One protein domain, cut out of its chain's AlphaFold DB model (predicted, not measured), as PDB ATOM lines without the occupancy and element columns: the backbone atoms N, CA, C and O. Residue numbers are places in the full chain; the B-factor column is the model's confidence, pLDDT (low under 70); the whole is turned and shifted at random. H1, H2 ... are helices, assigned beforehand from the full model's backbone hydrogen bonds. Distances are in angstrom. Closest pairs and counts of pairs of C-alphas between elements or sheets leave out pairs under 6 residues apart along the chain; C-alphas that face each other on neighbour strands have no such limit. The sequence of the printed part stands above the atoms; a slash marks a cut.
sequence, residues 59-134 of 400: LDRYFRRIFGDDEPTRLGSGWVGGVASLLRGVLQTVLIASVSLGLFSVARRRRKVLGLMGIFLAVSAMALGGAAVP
ATOM      1  N   LEU A  59      -1.503 -26.882 -32.318       53.62
ATOM      2  CA  LEU A  59      -2.105 -26.925 -30.993       53.62
ATOM      3  C   LEU A  59      -1.863 -28.282 -30.320       53.62
ATOM      4  O   LEU A  59      -1.389 -28.298 -29.197       53.62
ATOM      5  N   ASP A  60      -2.069 -29.413 -31.002       55.56
ATOM      6  CA  ASP A  60      -1.819 -30.751 -30.432       55.56
ATOM      7  C   ASP A  60      -0.349 -30.961 -30.062       55.56
ATOM      8  O   ASP A  60      -0.036 -31.574 -29.043       55.56
ATOM      9  N   ARG A  61       0.579 -30.422 -30.862       64.00
ATOM     10  CA  ARG A  61       2.013 -30.425 -30.542       64.00
ATOM     11  C   ARG A  61       2.337 -29.513 -29.363       64.00
ATOM     12  O   ARG A  61       3.166 -29.877 -28.538       64.00
ATOM     13  N   TYR A  62       1.689 -28.354 -29.264       57.31
ATOM     14  CA  TYR A  62       1.821 -27.453 -28.120       57.31
ATOM     15  C   TYR A  62       1.261 -28.087 -26.841       57.31
ATOM     16  O   TYR A  62       1.946 -28.109 -25.825       57.31
ATOM     17  N   PHE A  63       0.077 -28.700 -26.909       53.09
ATOM     18  CA  PHE A  63      -0.528 -29.437 -25.807       53.09
ATOM     19  C   PHE A  63       0.298 -30.668 -25.427       53.09
ATOM     20  O   PHE A  63       0.511 -30.869 -24.247       53.09
ATOM     21  N   ARG A  64       0.855 -31.450 -26.360       56.53
ATOM     22  CA  ARG A  64       1.800 -32.529 -25.999       56.53
ATOM     23  C   ARG A  64       3.095 -32.007 -25.393       56.53
ATOM     24  O   ARG A  64       3.639 -32.632 -24.503       56.53
ATOM     25  N   ARG A  65       3.605 -30.866 -25.847       54.56
ATOM     26  CA  ARG A  65       4.826 -30.282 -25.276       54.56
ATOM     27  C   ARG A  65       4.603 -29.728 -23.872       54.56
ATOM     28  O   ARG A  65       5.525 -29.716 -23.068       54.56
ATOM     29  N   ILE A  66       3.401 -29.225 -23.611       47.12
ATOM     30  CA  ILE A  66       3.018 -28.703 -22.305       47.12
ATOM     31  C   ILE A  66       2.589 -29.854 -21.400       47.12
ATOM     32  O   ILE A  66       3.208 -30.046 -20.371       47.12
ATOM     33  N   PHE A  67       1.601 -30.646 -21.798       46.53
ATOM     34  CA  PHE A  67       0.924 -31.665 -20.992       46.53
ATOM     35  C   PHE A  67       1.386 -33.112 -21.238       46.53
ATOM     36  O   PHE A  67       0.831 -34.016 -20.627       46.53
ATOM     37  N   GLY A  68       2.322 -33.364 -22.156       47.66
ATOM     38  CA  GLY A  68       2.828 -34.711 -22.438       47.66
ATOM     39  C   GLY A  68       3.894 -35.150 -21.437       47.66
ATOM     40  O   GLY A  68       4.722 -34.350 -20.999       47.66
ATOM     41  N   ASP A  69       3.862 -36.433 -21.095       52.09
ATOM     42  CA  ASP A  69       4.682 -37.050 -20.049       52.09
ATOM     43  C   ASP A  69       5.990 -37.662 -20.592       52.09
ATOM     44  O   ASP A  69       6.373 -38.769 -20.217       52.09
ATOM     45  N   ASP A  70       6.698 -36.959 -21.482       46.19
ATOM     46  CA  ASP A  70       8.040 -37.388 -21.899       46.19
ATOM     47  C   ASP A  70       9.056 -37.026 -20.787       46.19
ATOM     48  O   ASP A  70       9.297 -35.851 -20.521       46.19
ATOM     49  N   GLU A  71       9.570 -38.063 -20.109       44.19
ATOM     50  CA  GLU A  71      10.535 -38.146 -18.986       44.19
ATOM     51  C   GLU A  71      10.862 -36.892 -18.122       44.19
ATOM     52  O   GLU A  71      11.385 -35.879 -18.606       44.19
ATOM     53  N   PRO A  72      10.729 -36.984 -16.777       42.41
ATOM     54  CA  PRO A  72      10.986 -35.874 -15.869       42.41
ATOM     55  C   PRO A  72      12.492 -35.724 -15.594       42.41
ATOM     56  O   PRO A  72      13.012 -36.213 -14.594       42.41
ATOM     57  N   THR A  73      13.223 -35.030 -16.463       40.84
ATOM     58  CA  THR A  73      14.671 -34.816 -16.271       40.84
ATOM     59  C   THR A  73      15.018 -33.644 -15.341       40.84
ATOM     60  O   THR A  73      16.184 -33.512 -14.961       40.84
ATOM     61  N   ARG A  74      14.061 -32.783 -14.934       39.72
ATOM     62  CA  ARG A  74      14.288 -31.651 -14.002       39.72
ATOM     63  C   ARG A  74      13.064 -31.319 -13.132       39.72
ATOM     64  O   ARG A  74      11.926 -31.596 -13.499       39.72
ATOM     65  N   LEU A  75      13.296 -30.634 -12.004       36.56
ATOM     66  CA  LEU A  75      12.257 -29.893 -11.268       36.56
ATOM     67  C   LEU A  75      11.512 -28.979 -12.260       36.56
ATOM     68  O   LEU A  75      12.076 -27.993 -12.732       36.56
ATOM     69  N   GLY A  76      10.274 -29.344 -12.611       40.34
ATOM     70  CA  GLY A  76       9.443 -28.606 -13.570       40.34
ATOM     71  C   GLY A  76       9.314 -29.193 -14.986       40.34
ATOM     72  O   GLY A  76       8.753 -28.509 -15.837       40.34
ATOM     73  N   SER A  77       9.784 -30.413 -15.276       36.72
ATOM     74  CA  SER A  77       9.495 -31.103 -16.554       36.72
ATOM     75  C   SER A  77       8.374 -32.144 -16.411       36.72
ATOM     76  O   SER A  77       8.454 -32.999 -15.528       36.72
ATOM     77  N   GLY A  78       7.362 -32.068 -17.287       47.34
ATOM     78  CA  GLY A  78       6.146 -32.901 -17.297       47.34
ATOM     79  C   GLY A  78       5.040 -32.332 -16.398       47.34
ATOM     80  O   GLY A  78       5.304 -31.998 -15.242       47.34
ATOM     81  N   TRP A  79       3.803 -32.191 -16.898       49.94
ATOM     82  CA  TRP A  79       2.697 -31.645 -16.088       49.94
ATOM     83  C   TRP A  79       2.438 -32.500 -14.854       49.94
ATOM     84  O   TRP A  79       2.327 -31.954 -13.762       49.94
ATOM     85  N   VAL A  80       2.416 -33.827 -14.988       54.12
ATOM     86  CA  VAL A  80       2.146 -34.719 -13.855       54.12
ATOM     87  C   VAL A  80       3.305 -34.700 -12.856       54.12
ATOM     88  O   VAL A  80       3.081 -34.449 -11.676       54.12
ATOM     89  N   GLY A  81       4.551 -34.867 -13.312       57.56
ATOM     90  CA  GLY A  81       5.732 -34.891 -12.434       57.56
ATOM     91  C   GLY A  81       6.047 -33.542 -11.774       57.56
ATOM     92  O   GLY A  81       6.350 -33.477 -10.575       57.56
ATOM     93  N   GLY A  82       5.939 -32.448 -12.530       62.72
ATOM     94  CA  GLY A  82       6.172 -31.086 -12.056       62.72
ATOM     95  C   GLY A  82       5.098 -30.611 -11.079       62.72
ATOM     96  O   GLY A  82       5.429 -30.131  -9.992       62.72
ATOM     97  N   VAL A  83       3.817 -30.804 -11.415       65.00
ATOM     98  CA  VAL A  83       2.702 -30.462 -10.517       65.00
ATOM     99  C   VAL A  83       2.726 -31.353  -9.279       65.00
ATOM    100  O   VAL A  83       2.585 -30.839  -8.175       65.00
ATOM    101  N   ALA A  84       2.989 -32.656  -9.412       64.75
ATOM    102  CA  ALA A  84       3.112 -33.551  -8.262       64.75
ATOM    103  C   ALA A  84       4.231 -33.123  -7.303       64.75
ATOM    104  O   ALA A  84       4.028 -33.104  -6.090       64.75
ATOM    105  N   SER A  85       5.395 -32.738  -7.829       67.69
ATOM    106  CA  SER A  85       6.518 -32.261  -7.013       67.69
ATOM    107  C   SER A  85       6.183 -30.958  -6.284       67.69
ATOM    108  O   SER A  85       6.459 -30.830  -5.090       67.69
ATOM    109  N   LEU A  86       5.523 -30.016  -6.966       71.94
ATOM    110  CA  LEU A  86       5.026 -28.782  -6.355       71.94
ATOM    111  C   LEU A  86       4.006 -29.080  -5.246       71.94
ATOM    112  O   LEU A  86       4.144 -28.575  -4.135       71.94
ATOM    113  N   LEU A  87       3.010 -29.926  -5.525       71.12
ATOM    114  CA  LEU A  87       1.977 -30.315  -4.565       71.12
ATOM    115  C   LEU A  87       2.573 -31.026  -3.346       71.12
ATOM    116  O   LEU A  87       2.166 -30.735  -2.223       71.12
ATOM    117  N   ARG A  88       3.574 -31.895  -3.536       78.69
ATOM    118  CA  ARG A  88       4.328 -32.514  -2.435       78.69
ATOM    119  C   ARG A  88       5.047 -31.466  -1.586       78.69
ATOM    120  O   ARG A  88       4.953 -31.520  -0.361       78.69
ATOM    121  N   GLY A  89       5.695 -30.482  -2.211       78.31
ATOM    122  CA  GLY A  89       6.341 -29.371  -1.504       78.31
ATOM    123  C   GLY A  89       5.352 -28.511  -0.709       78.31
ATOM    124  O   GLY A  89       5.613 -28.157   0.444       78.31
ATOM    125  N   VAL A  90       4.177 -28.232  -1.279       80.56
ATOM    126  CA  VAL A  90       3.088 -27.526  -0.586       80.56
ATOM    127  C   VAL A  90       2.575 -28.354   0.591       80.56
ATOM    128  O   VAL A  90       2.494 -27.834   1.703       80.56
ATOM    129  N   LEU A  91       2.290 -29.643   0.391       82.56
ATOM    130  CA  LEU A  91       1.809 -30.540   1.443       82.56
ATOM    131  C   LEU A  91       2.803 -30.625   2.605       82.56
ATOM    132  O   LEU A  91       2.409 -30.496   3.763       82.56
ATOM    133  N   GLN A  92       4.093 -30.779   2.311       84.00
ATOM    134  CA  GLN A  92       5.140 -30.804   3.329       84.00
ATOM    135  C   GLN A  92       5.187 -29.490   4.120       84.00
ATOM    136  O   GLN A  92       5.244 -29.512   5.349       84.00
ATOM    137  N   THR A  93       5.085 -28.353   3.430       85.19
ATOM    138  CA  THR A  93       5.048 -27.024   4.056       85.19
ATOM    139  C   THR A  93       3.830 -26.867   4.969       85.19
ATOM    140  O   THR A  93       3.964 -26.409   6.102       85.19
ATOM    141  N   VAL A  94       2.649 -27.297   4.515       85.88
ATOM    142  CA  VAL A  94       1.399 -27.239   5.290       85.88
ATOM    143  C   VAL A  94       1.471 -28.138   6.520       85.88
ATOM    144  O   VAL A  94       1.049 -27.717   7.597       85.88
ATOM    145  N   LEU A  95       2.024 -29.348   6.401       86.81
ATOM    146  CA  LEU A  95       2.191 -30.264   7.530       86.81
ATOM    147  C   LEU A  95       3.125 -29.674   8.595       86.81
ATOM    148  O   LEU A  95       2.775 -29.667   9.776       86.81
ATOM    149  N   ILE A  96       4.263 -29.106   8.183       86.94
ATOM    150  CA  ILE A  96       5.196 -28.425   9.094       86.94
ATOM    151  C   ILE A  96       4.511 -27.227   9.757       86.94
ATOM    152  O   ILE A  96       4.493 -27.131  10.984       86.94
ATOM    153  N   ALA A  97       3.882 -26.350   8.970       87.88
ATOM    154  CA  ALA A  97       3.186 -25.174   9.483       87.88
ATOM    155  C   ALA A  97       2.059 -25.547  10.458       87.88
ATOM    156  O   ALA A  97       1.894 -24.885  11.481       87.88
ATOM    157  N   SER A  98       1.317 -26.626  10.189       88.38
ATOM    158  CA  SER A  98       0.239 -27.115  11.058       88.38
ATOM    159  C   SER A  98       0.766 -27.556  12.422       88.38
ATOM    160  O   SER A  98       0.194 -27.183  13.447       88.38
ATOM    161  N   VAL A  99       1.890 -28.280  12.459       90.19
ATOM    162  CA  VAL A  99       2.549 -28.657  13.719       90.19
ATOM    163  C   VAL A  99       3.088 -27.419  14.437       90.19
ATOM    164  O   VAL A  99       2.818 -27.246  15.625       90.19
ATOM    165  N   SER A 100       3.783 -26.512  13.741       89.50
ATOM    166  CA  SER A 100       4.344 -25.289  14.334       89.50
ATOM    167  C   SER A 100       3.267 -24.371  14.923       89.50
ATOM    168  O   SER A 100       3.380 -23.931  16.069       89.50
ATOM    169  N   LEU A 101       2.189 -24.115  14.180       91.19
ATOM    170  CA  LEU A 101       1.047 -23.322  14.646       91.19
ATOM    171  C   LEU A 101       0.270 -24.044  15.750       91.19
ATOM    172  O   LEU A 101      -0.214 -23.399  16.681       91.19
ATOM    173  N   GLY A 102       0.175 -25.373  15.681       90.00
ATOM    174  CA  GLY A 102      -0.391 -26.207  16.735       90.00
ATOM    175  C   GLY A 102       0.379 -26.064  18.047       90.00
ATOM    176  O   GLY A 102      -0.226 -25.756  19.074       90.00
ATOM    177  N   LEU A 103       1.710 -26.177  18.008       90.75
ATOM    178  CA  LEU A 103       2.596 -25.983  19.161       90.75
ATOM    179  C   LEU A 103       2.487 -24.560  19.716       90.75
ATOM    180  O   LEU A 103       2.321 -24.376  20.921       90.75
ATOM    181  N   PHE A 104       2.480 -23.552  18.841       91.50
ATOM    182  CA  PHE A 104       2.262 -22.160  19.233       91.50
ATOM    183  C   PHE A 104       0.894 -21.951  19.910       91.50
ATOM    184  O   PHE A 104       0.792 -21.285  20.942       91.50
ATOM    185  N   SER A 105      -0.167 -22.560  19.373       92.88
ATOM    186  CA  SER A 105      -1.520 -22.519  19.937       92.88
ATOM    187  C   SER A 105      -1.582 -23.192  21.310       92.88
ATOM    188  O   SER A 105      -2.133 -22.613  22.250       92.88
ATOM    189  N   VAL A 106      -0.956 -24.366  21.463       92.62
ATOM    190  CA  VAL A 106      -0.807 -25.047  22.757       92.62
ATOM    191  C   VAL A 106      -0.020 -24.176  23.731       92.62
ATOM    192  O   VAL A 106      -0.421 -24.071  24.883       92.62
ATOM    193  N   ALA A 107       1.034 -23.479  23.313       91.56
ATOM    194  CA  ALA A 107       1.787 -22.601  24.206       91.56
ATOM    195  C   ALA A 107       0.959 -21.391  24.681       91.56
ATOM    196  O   ALA A 107       0.995 -21.033  25.858       91.56
ATOM    197  N   ARG A 108       0.164 -20.774  23.795       91.88
ATOM    198  CA  ARG A 108      -0.465 -19.462  24.048       91.88
ATOM    199  C   ARG A 108      -1.915 -19.511  24.531       91.88
ATOM    200  O   ARG A 108      -2.344 -18.598  25.233       91.88
ATOM    201  N   ARG A 109      -2.706 -20.524  24.166       87.38
ATOM    202  CA  ARG A 109      -4.150 -20.558  24.481       87.38
ATOM    203  C   ARG A 109      -4.442 -21.276  25.791       87.38
ATOM    204  O   ARG A 109      -3.797 -22.263  26.113       87.38
ATOM    205  N   ARG A 110      -5.470 -20.841  26.531       81.50
ATOM    206  CA  ARG A 110      -5.937 -21.552  27.742       81.50
ATOM    207  C   ARG A 110      -6.535 -22.928  27.419       81.50
ATOM    208  O   ARG A 110      -6.231 -23.897  28.099       81.50
ATOM    209  N   ARG A 111      -7.340 -23.029  26.354       87.56
ATOM    210  CA  ARG A 111      -7.869 -24.308  25.847       87.56
ATOM    211  C   ARG A 111      -6.922 -24.882  24.792       87.56
ATOM    212  O   ARG A 111      -6.776 -24.294  23.724       87.56
ATOM    213  N   LYS A 112      -6.304 -26.027  25.097       90.00
ATOM    214  CA  LYS A 112      -5.268 -26.667  24.264       90.00
ATOM    215  C   LYS A 112      -5.826 -27.567  23.159       90.00
ATOM    216  O   LYS A 112      -5.094 -27.901  22.238       90.00
ATOM    217  N   VAL A 113      -7.115 -27.914  23.234       89.31
ATOM    218  CA  VAL A 113      -7.784 -28.891  22.353       89.31
ATOM    219  C   VAL A 113      -7.529 -28.611  20.872       89.31
ATOM    220  O   VAL A 113      -7.147 -29.519  20.154       89.31
ATOM    221  N   LEU A 114      -7.662 -27.359  20.419       83.50
ATOM    222  CA  LEU A 114      -7.453 -27.016  19.006       83.50
ATOM    223  C   LEU A 114      -5.999 -27.213  18.554       83.50
ATOM    224  O   LEU A 114      -5.762 -27.711  17.460       83.50
ATOM    225  N   GLY A 115      -5.032 -26.832  19.395       87.31
ATOM    226  CA  GLY A 115      -3.613 -27.007  19.085       87.31
ATOM    227  C   GLY A 115      -3.204 -28.481  19.097       87.31
ATOM    228  O   GLY A 115      -2.543 -28.933  18.169       87.31
ATOM    229  N   LEU A 116      -3.669 -29.244  20.091       90.31
ATOM    230  CA  LEU A 116      -3.428 -30.688  20.182       90.31
ATOM    231  C   LEU A 116      -4.097 -31.459  19.040       90.31
ATOM    232  O   LEU A 116      -3.469 -32.343  18.474       90.31
ATOM    233  N   MET A 117      -5.327 -31.099  18.663       88.75
ATOM    234  CA  MET A 117      -6.028 -31.710  17.531       88.75
ATOM    235  C   MET A 117      -5.297 -31.435  16.211       88.75
ATOM    236  O   MET A 117      -5.106 -32.350  15.419       88.75
ATOM    237  N   GLY A 118      -4.836 -30.198  15.993       86.69
ATOM    238  CA  GLY A 118      -4.049 -29.844  14.808       86.69
ATOM    239  C   GLY A 118      -2.733 -30.621  14.717       86.69
ATOM    240  O   GLY A 118      -2.416 -31.158  13.659       86.69
ATOM    241  N   ILE A 119      -2.000 -30.742  15.834       90.88
ATOM    242  CA  ILE A 119      -0.776 -31.558  15.904       90.88
ATOM    243  C   ILE A 119      -1.100 -33.028  15.637       90.88
ATOM    244  O   ILE A 119      -0.432 -33.645  14.815       90.88
ATOM    245  N   PHE A 120      -2.118 -33.581  16.300       93.50
ATOM    246  CA  PHE A 120      -2.521 -34.977  16.138       93.50
ATOM    247  C   PHE A 120      -2.826 -35.298  14.674       93.50
ATOM    248  O   PHE A 120      -2.222 -36.208  14.119       93.50
ATOM    249  N   LEU A 121      -3.676 -34.501  14.020       91.00
ATOM    250  CA  LEU A 121      -4.023 -34.697  12.612       91.00
ATOM    251  C   LEU A 121      -2.797 -34.595  11.691       91.00
ATOM    252  O   LEU A 121      -2.644 -35.422  10.795       91.00
ATOM    253  N   ALA A 122      -1.906 -33.624  11.920       89.12
ATOM    254  CA  ALA A 122      -0.693 -33.465  11.117       89.12
ATOM    255  C   ALA A 122       0.284 -34.638  11.301       89.12
ATOM    256  O   ALA A 122       0.820 -35.151  10.320       89.12
ATOM    257  N   VAL A 123       0.476 -35.105  12.538       89.50
ATOM    258  CA  VAL A 123       1.317 -36.270  12.849       89.50
ATOM    259  C   VAL A 123       0.718 -37.544  12.261       89.50
ATOM    260  O   VAL A 123       1.443 -38.319  11.645       89.50
ATOM    261  N   SER A 124      -0.596 -37.754  12.376       89.56
ATOM    262  CA  SER A 124      -1.280 -38.881  11.736       89.56
ATOM    263  C   SER A 124      -1.124 -38.849  10.215       89.56
ATOM    264  O   SER A 124      -0.824 -39.876   9.616       89.56
ATOM    265  N   ALA A 125      -1.251 -37.678   9.582       87.75
ATOM    266  CA  ALA A 125      -1.037 -37.532   8.143       87.75
ATOM    267  C   ALA A 125       0.416 -37.833   7.730       87.75
ATOM    268  O   ALA A 125       0.639 -38.506   6.725       87.75
ATOM    269  N   MET A 126       1.406 -37.391   8.516       87.00
ATOM    270  CA  MET A 126       2.814 -37.753   8.309       87.00
ATOM    271  C   MET A 126       3.043 -39.262   8.470       87.00
ATOM    272  O   MET A 126       3.738 -39.858   7.653       87.00
ATOM    273  N   ALA A 127       2.431 -39.888   9.482       86.94
ATOM    274  CA  ALA A 127       2.537 -41.325   9.737       86.94
ATOM    275  C   ALA A 127       1.928 -42.174   8.608       86.94
ATOM    276  O   ALA A 127       2.433 -43.249   8.306       86.94
ATOM    277  N   LEU A 128       0.887 -41.668   7.940       86.94
ATOM    278  CA  LEU A 128       0.287 -42.279   6.749       86.94
ATOM    279  C   LEU A 128       1.085 -42.016   5.454       86.94
ATOM    280  O   LEU A 128       0.614 -42.331   4.365       86.94
ATOM    281  N   GLY A 129       2.291 -41.447   5.558       83.06
ATOM    282  CA  GLY A 129       3.227 -41.237   4.449       83.06
ATOM    283  C   GLY A 129       3.425 -39.774   4.050       83.06
ATOM    284  O   GLY A 129       4.397 -39.460   3.361       83.06
ATOM    285  N   GLY A 130       2.561 -38.856   4.496       85.31
ATOM    286  CA  GLY A 130       2.695 -37.416   4.253       85.31
ATOM    287  C   GLY A 130       2.943 -37.065   2.779       85.31
ATOM    288  O   GLY A 130       2.202 -37.477   1.893       85.31
ATOM    289  N   ALA A 131       4.009 -36.305   2.509       80.56
ATOM    290  CA  ALA A 131       4.408 -35.934   1.146       80.56
ATOM    291  C   ALA A 131       5.187 -37.031   0.391       80.56
ATOM    292  O   ALA A 131       5.435 -36.889  -0.805       80.56
ATOM    293  N   ALA A 132       5.568 -38.119   1.066       79.88
ATOM    294  CA  ALA A 132       6.356 -39.210   0.496       79.88
ATOM    295  C   ALA A 132       5.497 -40.368  -0.043       79.88
ATOM    296  O   ALA A 132       6.049 -41.371  -0.491       79.88
ATOM    297  N   VAL A 133       4.163 -40.244  -0.021       80.25
ATOM    298  CA  VAL A 133       3.254 -41.269  -0.554       80.25
ATOM    299  C   VAL A 133       3.611 -41.568  -2.023       80.25
ATOM    300  O   VAL A 133       3.676 -40.627  -2.831       80.25
ATOM    301  N   PRO A 134       3.866 -42.844  -2.386       74.88
ATOM    302  CA  PRO A 134       4.150 -43.238  -3.762       74.88
ATOM    303  C   PRO A 134       2.996 -42.839  -4.681       74.88
ATOM    304  O   PRO A 134       1.832 -43.076  -4.357       74.88
TER     305      PRO A 134
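Overview. This is residues 59 to 134 of the 400 residues of the protein "Sterol desaturase family protein" of Deltaproteobacteria bacterium (UniProt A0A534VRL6). One long helix, H2, makes most of the length of a rod, and the shorter H3 folds back beside its second half as a helical hairpin. At the other end of H2 the small helix H1 runs on in roughly the same sense, beyond a loop, and lengthens the rod. The printed part has 76 residues with three named helices, in the order H1, H2, H3, and no named strand; the class is all helix. It is extended, with a radius of gyration of the C-alphas of 18.2 A, and spans 59 by 21 by 17 A.

Arrangement. H2, residues 79 to 108, touches H3, residues 113 to 127, with its residues 95 to 106 alone. Their closest C-alphas, those of Gly 102 and Gly 115, are 4.1 A apart. This hairpin runs opposite ways at a shallow tilt of 34 degrees, only just short of steep. H1, residues 59 to 67, only just touches H2, with 3 pairs of C-alphas within 8 A; H2 takes part with residues 79 to 80 alone. The closest C-alphas are those of Phe 67 and Trp 79, 5.2 A apart. H1 and H2 run the same way at a steep tilt of 39 degrees. H1 and H3 are apart. In H1, H2 and H3 every O i to N i+4 pair is within hydrogen-bond range.

Along the chain. H2 measures 42.1 A from C-alpha 79 at (2.697, -31.645, -16.088) to C-alpha 108 at (-0.465, -19.462, 24.048). H3 measures 20.5 A and ends with C-alpha 127 at (2.537, -41.325, 9.737). H1 measures 11.5 A and begins with C-alpha 59 at (-2.105, -26.925, -30.993).

Size, cuts and confidence. The two C-alphas farthest apart, those of Arg 61 and Arg 110, are 59.5 A apart. The printed part has no cut. The link from H1 to H2 is long, with 11 residues, and that from H2 to H3 is tight, with 4. The mean pLDDT of the printed part is 73.9; residues 59 to 85 are under 70.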